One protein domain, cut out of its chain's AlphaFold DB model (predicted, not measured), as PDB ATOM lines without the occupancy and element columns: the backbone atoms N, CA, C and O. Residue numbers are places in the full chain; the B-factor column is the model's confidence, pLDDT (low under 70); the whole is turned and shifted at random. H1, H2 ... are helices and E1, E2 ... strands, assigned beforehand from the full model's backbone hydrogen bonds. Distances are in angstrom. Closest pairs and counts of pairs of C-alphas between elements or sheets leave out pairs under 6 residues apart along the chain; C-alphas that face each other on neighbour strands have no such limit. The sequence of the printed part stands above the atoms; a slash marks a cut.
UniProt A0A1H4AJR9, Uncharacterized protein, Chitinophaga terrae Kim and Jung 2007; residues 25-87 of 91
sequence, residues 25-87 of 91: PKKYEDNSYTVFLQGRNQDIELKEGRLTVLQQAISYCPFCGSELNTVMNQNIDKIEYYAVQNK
ATOM      1  N   PRO A  25      44.565  48.427 -11.338       78.88
ATOM      2  CA  PRO A  25      45.902  48.972 -11.204       78.88
ATOM      3  C   PRO A  25      46.057  50.212 -12.094       78.88
ATOM      4  O   PRO A  25      45.728  50.180 -13.280       78.88
ATOM      5  N   LYS A  26      46.574  51.301 -11.525       79.19
ATOM      6  CA  LYS A  26      46.906  52.548 -12.223       79.19
ATOM      7  C   LYS A  26      48.399  52.815 -12.101       79.19
ATOM      8  O   LYS A  26      48.925  52.795 -10.991       79.19
ATOM      9  N   LYS A  27      49.041  53.099 -13.233       81.06
ATOM     10  CA  LYS A  27      50.419  53.592 -13.321       81.06
ATOM     11  C   LYS A  27      50.419  55.120 -13.275       81.06
ATOM     12  O   LYS A  27      49.588  55.743 -13.942       81.06
ATOM     13  N   TYR A  28      51.329  55.708 -12.514       78.62
ATOM     14  CA  TYR A  28      51.564  57.151 -12.482       78.62
ATOM     15  C   TYR A  28      52.794  57.522 -13.315       78.62
ATOM     16  O   TYR A  28      53.564  56.661 -13.743       78.62
ATOM     17  N   GLU A  29      52.971  58.819 -13.565       80.56
ATOM     18  CA  GLU A  29      54.081  59.351 -14.368       80.56
ATOM     19  C   GLU A  29      55.459  59.051 -13.757       80.56
ATOM     20  O   GLU A  29      56.438  58.891 -14.482       80.56
ATOM     21  N   ASP A  30      55.528  58.894 -12.434       81.25
ATOM     22  CA  ASP A  30      56.731  58.501 -11.691       81.25
ATOM     23  C   ASP A  30      57.010  56.981 -11.717       81.25
ATOM     24  O   ASP A  30      57.890  56.497 -11.007       81.25
ATOM     25  N   ASN A  31      56.282  56.221 -12.545       74.25
ATOM     26  CA  ASN A  31      56.288  54.755 -12.621       74.25
ATOM     27  C   ASN A  31      55.837  54.033 -11.344       74.25
ATOM     28  O   ASN A  31      55.991  52.812 -11.254       74.25
ATOM     29  N   SER A  32      55.249  54.735 -10.376       74.50
ATOM     30  CA  SER A  32      54.575  54.074  -9.265       74.50
ATOM     31  C   SER A  32      53.251  53.457  -9.722       74.50
ATOM     32  O   SER A  32      52.621  53.902 -10.690       74.50
ATOM     33  N   TYR A  33      52.823  52.418  -9.010       70.00
ATOM     34  CA  TYR A  33      51.516  51.804  -9.206       70.00
ATOM     35  C   TYR A  33      50.661  51.921  -7.943       70.00
ATOM     36  O   TYR A  33      51.159  51.750  -6.830       70.00
ATOM     37  N   THR A  34      49.353  52.105  -8.133       70.62
ATOM     38  CA  THR A  34      48.326  51.981  -7.083       70.62
ATOM     39  C   THR A  34      47.225  51.047  -7.558       70.62
ATOM     40  O   THR A  34      46.886  51.036  -8.740       70.62
ATOM     41  N   VAL A  35      46.627  50.282  -6.641       74.56
ATOM     42  CA  VAL A  35      45.402  49.521  -6.915       74.56
ATOM     43  C   VAL A  35      44.217  50.256  -6.316       74.56
ATOM     44  O   VAL A  35      44.150  50.450  -5.104       74.56
ATOM     45  N   PHE A  36      43.264  50.624  -7.166       71.50
ATOM     46  CA  PHE A  36      41.964  51.108  -6.727       71.50
ATOM     47  C   PHE A  36      41.061  49.917  -6.445       71.50
ATOM     48  O   PHE A  36      40.755  49.142  -7.358       71.50
ATOM     49  N   LEU A  37      40.640  49.783  -5.186       70.88
ATOM     50  CA  LEU A  37      39.585  48.864  -4.792       70.88
ATOM     51  C   LEU A  37      38.294  49.633  -4.553       70.88
ATOM     52  O   LEU A  37      38.257  50.571  -3.759       70.88
ATOM     53  N   GLN A  38      37.241  49.216  -5.248       68.56
ATOM     54  CA  GLN A  38      35.913  49.814  -5.152       68.56
ATOM     55  C   GLN A  38      34.874  48.714  -4.952       68.56
ATOM     56  O   GLN A  38      34.762  47.828  -5.797       68.56
ATOM     57  N   GLY A  39      34.076  48.789  -3.886       64.06
ATOM     58  CA  GLY A  39      32.860  47.986  -3.748       64.06
ATOM     59  C   GLY A  39      31.785  48.443  -4.741       64.06
ATOM     60  O   GLY A  39      31.583  49.637  -4.948       64.06
ATOM     61  N   ARG A  40      31.101  47.505  -5.407       60.81
ATOM     62  CA  ARG A  40      30.173  47.793  -6.521       60.81
ATOM     63  C   ARG A  40      28.705  47.962  -6.130       60.81
ATOM     64  O   ARG A  40      27.918  48.290  -7.003       60.81
ATOM     65  N   ASN A  41      28.322  47.725  -4.876       54.25
ATOM     66  CA  ASN A  41      26.931  47.929  -4.434       54.25
ATOM     67  C   ASN A  41      26.748  48.022  -2.912       54.25
ATOM     68  O   ASN A  41      25.779  48.620  -2.468       54.25
ATOM     69  N   GLN A  42      27.634  47.420  -2.112       49.94
ATOM     70  CA  GLN A  42      27.460  47.352  -0.653       49.94
ATOM     71  C   GLN A  42      28.129  48.511   0.104       49.94
ATOM     72  O   GLN A  42      27.759  48.767   1.241       49.94
ATOM     73  N   ASP A  43      29.022  49.258  -0.556       50.31
ATOM     74  CA  ASP A  43      29.785  50.370   0.037       50.31
ATOM     75  C   ASP A  43      29.383  51.736  -0.553       50.31
ATOM     76  O   ASP A  43      30.179  52.674  -0.635       50.31
ATOM     77  N   ILE A  44      28.147  51.830  -1.048       54.09
ATOM     78  CA  ILE A  44      27.562  53.085  -1.510       54.09
ATOM     79  C   ILE A  44      27.017  53.809  -0.278       54.09
ATOM     80  O   ILE A  44      25.957  53.456   0.239       54.09
ATOM     81  N   GLU A  45      27.730  54.834   0.181       55.19
ATOM     82  CA  GLU A  45      27.242  55.709   1.244       55.19
ATOM     83  C   GLU A  45      26.576  56.951   0.652       55.19
ATOM     84  O   GLU A  45      27.075  57.598  -0.277       55.19
ATOM     85  N   LEU A  46      25.421  57.299   1.214       50.50
ATOM     86  CA  LEU A  46      24.704  58.523   0.894       50.50
ATOM     87  C   LEU A  46      25.241  59.624   1.812       50.50
ATOM     88  O   LEU A  46      24.878  59.702   2.985       50.50
ATOM     89  N   LYS A  47      26.133  60.465   1.283       53.38
ATOM     90  CA  LYS A  47      26.731  61.581   2.023       53.38
ATOM     91  C   LYS A  47      26.245  62.888   1.408       53.38
ATOM     92  O   LYS A  47      26.442  63.124   0.221       53.38
ATOM     93  N   GLU A  48      25.544  63.705   2.195       62.81
ATOM     94  CA  GLU A  48      25.038  65.026   1.768       62.81
ATOM     95  C   GLU A  48      24.171  64.985   0.489       62.81
ATOM     96  O   GLU A  48      24.237  65.866  -0.367       62.81
ATOM     97  N   GLY A  49      23.361  63.933   0.325       63.56
ATOM     98  CA  GLY A  49      22.503  63.765  -0.854       63.56
ATOM     99  C   GLY A  49      23.245  63.336  -2.127       63.56
ATOM    100  O   GLY A  49      22.642  63.311  -3.199       63.56
ATOM    101  N   ARG A  50      24.533  62.984  -2.028       48.28
ATOM    102  CA  ARG A  50      25.346  62.473  -3.138       48.28
ATOM    103  C   ARG A  50      25.743  61.020  -2.882       48.28
ATOM    104  O   ARG A  50      26.150  60.657  -1.778       48.28
ATOM    105  N   LEU A  51      25.629  60.196  -3.921       52.66
ATOM    106  CA  LEU A  51      26.155  58.831  -3.930       52.66
ATOM    107  C   LEU A  51      27.681  58.914  -3.924       52.66
ATOM    108  O   LEU A  51      28.274  59.376  -4.899       52.66
ATOM    109  N   THR A  52      28.305  58.501  -2.823       53.25
ATOM    110  CA  THR A  52      29.762  58.436  -2.723       53.25
ATOM    111  C   THR A  52      30.187  56.980  -2.789       53.25
ATOM    112  O   THR A  52      29.732  56.147  -2.009       53.25
ATOM    113  N   VAL A  53      31.056  56.670  -3.742       56.25
ATOM    114  CA  VAL A  53      31.699  55.365  -3.842       56.25
ATOM    115  C   VAL A  53      32.884  55.347  -2.881       56.25
ATOM    116  O   VAL A  53      33.811  56.145  -3.037       56.25
ATOM    117  N   LEU A  54      32.893  54.425  -1.917       56.44
ATOM    118  CA  LEU A  54      34.074  54.182  -1.089       56.44
ATOM    119  C   LEU A  54      35.186  53.552  -1.944       56.44
ATOM    120  O   LEU A  54      35.105  52.398  -2.366       56.44
ATOM    121  N   GLN A  55      36.233  54.335  -2.205       60.97
ATOM    122  CA  GLN A  55      37.488  53.858  -2.778       60.97
ATOM    123  C   GLN A  55      38.501  53.682  -1.649       60.97
ATOM    124  O   GLN A  55      38.815  54.637  -0.937       60.97
ATOM    125  N   GLN A  56      39.025  52.469  -1.486       65.19
ATOM    126  CA  GLN A  56      40.130  52.216  -0.565       65.19
ATOM    127  C   GLN A  56      41.425  52.075  -1.362       65.19
ATOM    128  O   GLN A  56      41.559  51.201  -2.220       65.19
ATOM    129  N   ALA A  57      42.385  52.950  -1.066       63.88
ATOM    130  CA  ALA A  57      43.757  52.792  -1.519       63.88
ATOM    131  C   ALA A  57      44.484  51.852  -0.550       63.88
ATOM    132  O   ALA A  57      44.561  52.127   0.648       63.88
ATOM    133  N   ILE A  58      45.010  50.739  -1.060       66.75
ATOM    134  CA  ILE A  58      45.817  49.805  -0.269       66.75
ATOM    135  C   ILE A  58      47.296  50.039  -0.573       66.75
ATOM    136  O   ILE A  58      47.733  49.857  -1.707       66.75
ATOM    137  N   SER A  59      48.073  50.387   0.454       68.25
ATOM    138  CA  SER A  59      49.517  50.643   0.320       68.25
ATOM    139  C   SER A  59      50.387  49.393   0.505       68.25
ATOM    140  O   SER A  59      51.514  49.348   0.014       68.25
ATOM    141  N   TYR A  60      49.871  48.358   1.174       70.94
ATOM    142  CA  TYR A  60      50.611  47.137   1.511       70.94
ATOM    143  C   TYR A  60      49.859  45.886   1.067       70.94
ATOM    144  O   TYR A  60      48.642  45.793   1.206       70.94
ATOM    145  N   CYS A  61      50.581  44.888   0.563       71.94
ATOM    146  CA  CYS A  61      50.009  43.595   0.230       71.94
ATOM    147  C   CYS A  61      49.518  42.891   1.510       71.94
ATOM    148  O   CYS A  61      50.339  42.601   2.383       71.94
ATOM    149  N   PRO A  62      48.227  42.528   1.624       66.44
ATOM    150  CA  PRO A  62      47.693  41.898   2.835       66.44
ATOM    151  C   PRO A  62      48.204  40.465   3.063       66.44
ATOM    152  O   PRO A  62      47.946  39.889   4.112       66.44
ATOM    153  N   PHE A  63      48.913  39.877   2.092       72.38
ATOM    154  CA  PHE A  63      49.428  38.507   2.174       72.38
ATOM    155  C   PHE A  63      50.873  38.439   2.657       72.38
ATOM    156  O   PHE A  63      51.206  37.590   3.476       72.38
ATOM    157  N   CYS A  64      51.736  39.316   2.140       73.94
ATOM    158  CA  CYS A  64      53.166  39.304   2.449       73.94
ATOM    159  C   CYS A  64      53.632  40.529   3.247       73.94
ATOM    160  O   CYS A  64      54.806  40.608   3.593       73.94
ATOM    161  N   GLY A  65      52.754  41.506   3.502       73.44
ATOM    162  CA  GLY A  65      53.080  42.742   4.220       73.44
ATOM    163  C   GLY A  65      54.015  43.694   3.466       73.44
ATOM    164  O   GLY A  65      54.312  44.773   3.965       73.44
ATOM    165  N   SER A  66      54.481  43.325   2.269       80.81
ATOM    166  CA  SER A  66      55.340  44.176   1.443       80.81
ATOM    167  C   SER A  66      54.554  45.337   0.846       80.81
ATOM    168  O   SER A  66      53.362  45.207   0.566       80.81
ATOM    169  N   GLU A  67      55.233  46.451   0.583       80.50
ATOM    170  CA  GLU A  67      54.647  47.569  -0.155       80.50
ATOM    171  C   GLU A  67      54.089  47.098  -1.500       80.50
ATOM    172  O   GLU A  67      54.762  46.397  -2.267       80.50
ATOM    173  N   LEU A  68      52.852  47.494  -1.800       76.62
ATOM    174  CA  LEU A  68      52.155  47.028  -2.994       76.62
ATOM    175  C   LEU A  68      52.890  47.470  -4.269       76.62
ATOM    176  O   LEU A  68      52.958  46.701  -5.224       76.62
ATOM    177  N   ASN A  69      53.510  48.655  -4.254       77.44
ATOM    178  CA  ASN A  69      54.345  49.158  -5.347       77.44
ATOM    179  C   ASN A  69      55.501  48.195  -5.675       77.44
ATOM    180  O   ASN A  69      55.714  47.843  -6.833       77.44
ATOM    181  N   THR A  70      56.190  47.677  -4.653       79.94
ATOM    182  CA  THR A  70      57.259  46.678  -4.822       79.94
ATOM    183  C   THR A  70      56.727  45.392  -5.458       79.94
ATOM    184  O   THR A  70      57.309  44.885  -6.418       79.94
ATOM    185  N   VAL A  71      55.590  44.884  -4.975       77.00
ATOM    186  CA  VAL A  71      54.967  43.657  -5.508       77.00
ATOM    187  C   VAL A  71      54.507  43.839  -6.960       77.00
ATOM    188  O   VAL A  71      54.652  42.923  -7.775       77.00
ATOM    189  N   MET A  72      53.971  45.014  -7.300       79.25
ATOM    190  CA  MET A  72      53.516  45.342  -8.653       79.25
ATOM    191  C   MET A  72      54.686  45.477  -9.627       79.25
ATOM    192  O   MET A  72      54.644  44.874 -10.697       79.25
ATOM    193  N   ASN A  73      55.760  46.160  -9.226       79.94
ATOM    194  CA  ASN A  73      56.965  46.300 -10.046       79.94
ATOM    195  C   ASN A  73      57.630  44.952 -10.348       79.94
ATOM    196  O   ASN A  73      58.094  44.727 -11.461       79.94
ATOM    197  N   GLN A  74      57.604  44.008  -9.404       80.75
ATOM    198  CA  GLN A  74      58.093  42.641  -9.630       80.75
ATOM    199  C   GLN A  74      57.249  41.838 -10.635       80.75
ATOM    200  O   GLN A  74      57.676  40.775 -11.080       80.75
ATOM    201  N   ASN A  75      56.041  42.300 -10.973       77.44
ATOM    202  CA  ASN A  75      55.079  41.574 -11.805       77.44
ATOM    203  C   ASN A  75      54.469  42.459 -12.901       77.44
ATOM    204  O   ASN A  75      53.312  42.258 -13.286       77.44
ATOM    205  N   ILE A  76      55.249  43.427 -13.388       80.25
ATOM    206  CA  ILE A  76      54.782  44.545 -14.212       80.25
ATOM    207  C   ILE A  76      53.964  44.103 -15.431       80.25
ATOM    208  O   ILE A  76      52.839  44.567 -15.590       80.25
ATOM    209  N   ASP A  77      54.429  43.104 -16.189       80.88
ATOM    210  CA  ASP A  77      53.740  42.605 -17.390       80.88
ATOM    211  C   ASP A  77      52.300  42.157 -17.097       80.88
ATOM    212  O   ASP A  77      51.366  42.385 -17.868       80.88
ATOM    213  N   LYS A  78      52.096  41.511 -15.944       80.50
ATOM    214  CA  LYS A  78      50.780  41.006 -15.538       80.50
ATOM    215  C   LYS A  78      49.901  42.126 -14.997       80.50
ATOM    216  O   LYS A  78      48.693  42.098 -15.216       80.50
ATOM    217  N   ILE A  79      50.490  43.090 -14.292       81.75
ATOM    218  CA  ILE A  79      49.774  44.271 -13.803       81.75
ATOM    219  C   ILE A  79      49.270  45.106 -14.980       81.75
ATOM    220  O   ILE A  79      48.090  45.452 -15.007       81.75
ATOM    221  N   GLU A  80      50.113  45.358 -15.980       82.88
ATOM    222  CA  GLU A  80      49.736  46.113 -17.178       82.88
ATOM    223  C   GLU A  80      48.671  45.374 -18.006       82.88
ATOM    224  O   GLU A  80      47.699  45.993 -18.445       82.88
ATOM    225  N   TYR A  81      48.758  44.041 -18.124       85.88
ATOM    226  CA  TYR A  81      47.688  43.233 -18.722       85.88
ATOM    227  C   TYR A  81      46.328  43.477 -18.043       85.88
ATOM    228  O   TYR A  81      45.330  43.751 -18.717       85.88
ATOM    229  N   TYR A  82      46.272  43.421 -16.707       82.00
ATOM    230  CA  TYR A  82      45.024  43.645 -15.973       82.00
ATOM    231  C   TYR A  82      44.577  45.107 -15.970       82.00
ATOM    232  O   TYR A  82      43.374  45.350 -15.934       82.00
ATOM    233  N   ALA A  83      45.496  46.073 -16.060       81.31
ATOM    234  CA  ALA A  83      45.146  47.484 -16.218       81.31
ATOM    235  C   ALA A  83      44.296  47.700 -17.478       81.31
ATOM    236  O   ALA A  83      43.274  48.378 -17.426       81.31
ATOM    237  N   VAL A  84      44.667  47.056 -18.592       82.56
ATOM    238  CA  VAL A  84      43.908  47.130 -19.850       82.56
ATOM    239  C   VAL A  84      42.552  46.434 -19.734       82.56
ATOM    240  O   VAL A  84      41.548  46.989 -20.177       82.56
ATOM    241  N   GLN A  85      42.507  45.239 -19.136       82.50
ATOM    242  CA  GLN A  85      41.266  44.459 -18.997       82.50
ATOM    243  C   GLN A  85      40.254  45.115 -18.046       82.50
ATOM    244  O   GLN A  85      39.050  45.044 -18.280       82.50
ATOM    245  N   ASN A  86      40.739  45.756 -16.980       80.12
ATOM    246  CA  ASN A  86      39.906  46.262 -15.891       80.12
ATOM    247  C   ASN A  86      39.668  47.779 -15.956       80.12
ATOM    248  O   ASN A  86      39.057  48.329 -15.039       80.12
ATOM    249  N   LYS A  87      40.135  48.466 -17.007       75.50
ATOM    250  CA  LYS A  87      40.060  49.933 -17.131       75.50
ATOM    251  C   LYS A  87      38.638  50.488 -16.970       75.50
ATOM    252  O   LYS A  87      38.460  51.513 -16.324       75.50
TER     253      LYS A  87
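Overview. This is residues 25 to 87 of the 91 residues of an uncharacterized protein of Chitinophaga terrae Kim and Jung 2007 (UniProt A0A1H4AJR9). The model looks like a head with a thin arm: a small, staggered sheet of E1, E2 and E5, with the helices H1 and H2 at one end of it and the hairpin of E3 and E4 at the far end. The tip of that hairpin, residues 46 to 51, sticks out, while H1 and H2 make a corner beside the other end of E2. The printed part has 63 residues with five named strands followed by two named helices, in the order E1 E2 E3 E4 E5 H1 H2. The larger sheet runs E1, E2, E5 and the smaller E3, E4, both antiparallel, and the class is mixed, helices and strands. The whole is loose, with a radius of gyration of the C-alphas of 14.0 A, and elongated, spanning 42 by 26 by 21 A.

Along the chain. The inner strand E2, residues 33 to 39, is 19.8 A long from first to last C-alpha, beginning at C-alpha 33 (51.516, 51.804, -9.206). The edge strands are E1, residues 25 to 27, 6.8 A, and E5, residues 55 to 57, 6.5 A. E3 is residues 44 to 47, 9.2 A, and E4 is residues 50 to 53, 9.6 A, beginning at C-alpha 50 (25.346, 62.473, -3.138). H1, residues 68 to 73, is 8.6 A long. H2, residues 76 to 87, is 15.9 A long and ends at C-alpha 87 (40.060, 49.933, -17.131).

Arrangement. The pairing of E2 is staggered: residues 33 to 35 pair with E1 and residues 36 to 38 with E5. E1 and E2 form a hairpin, with N 26 and O 34 within hydrogen-bond range at 2.8 A. E2 and E5 are antiparallel at 147 degrees, with N 56 and O 37 at 3.1 A. E4 runs on into E5 across a break of 1 residue, at 37 degrees. E3 and E4 form a hairpin, with N 50 and O 47 at 3.0 A. H1 is on the larger sheet but only grazes it; its closest C-alphas to E2 are those of Asn 69 and Tyr 33, 5.5 A. H2 also only grazes that sheet; its closest C-alphas to E1 are those of Ala 83 and Pro 25, 5.3 A. H1 and H2 are close but not clearly touching, with the C-alphas of Met 72 and Ile 79 at 6.5 A, and run opposite ways at a steep tilt of 69 degrees, only just short of about perpendicular. Every O i to N i+4 pair in H1 and H2 is within hydrogen-bond range. E3 and E4 are apart from both helices.

Size, cuts and confidence. The two C-alphas farthest apart are those of Gly 49 and Gln 74, 42.3 A. The printed part has no cut and no long link; E5 to H1, with 10 residues between them, is short and the others are tight. The mean pLDDT of the printed part is 70.8, and residues 38 to 59 and residue 62 are under 70.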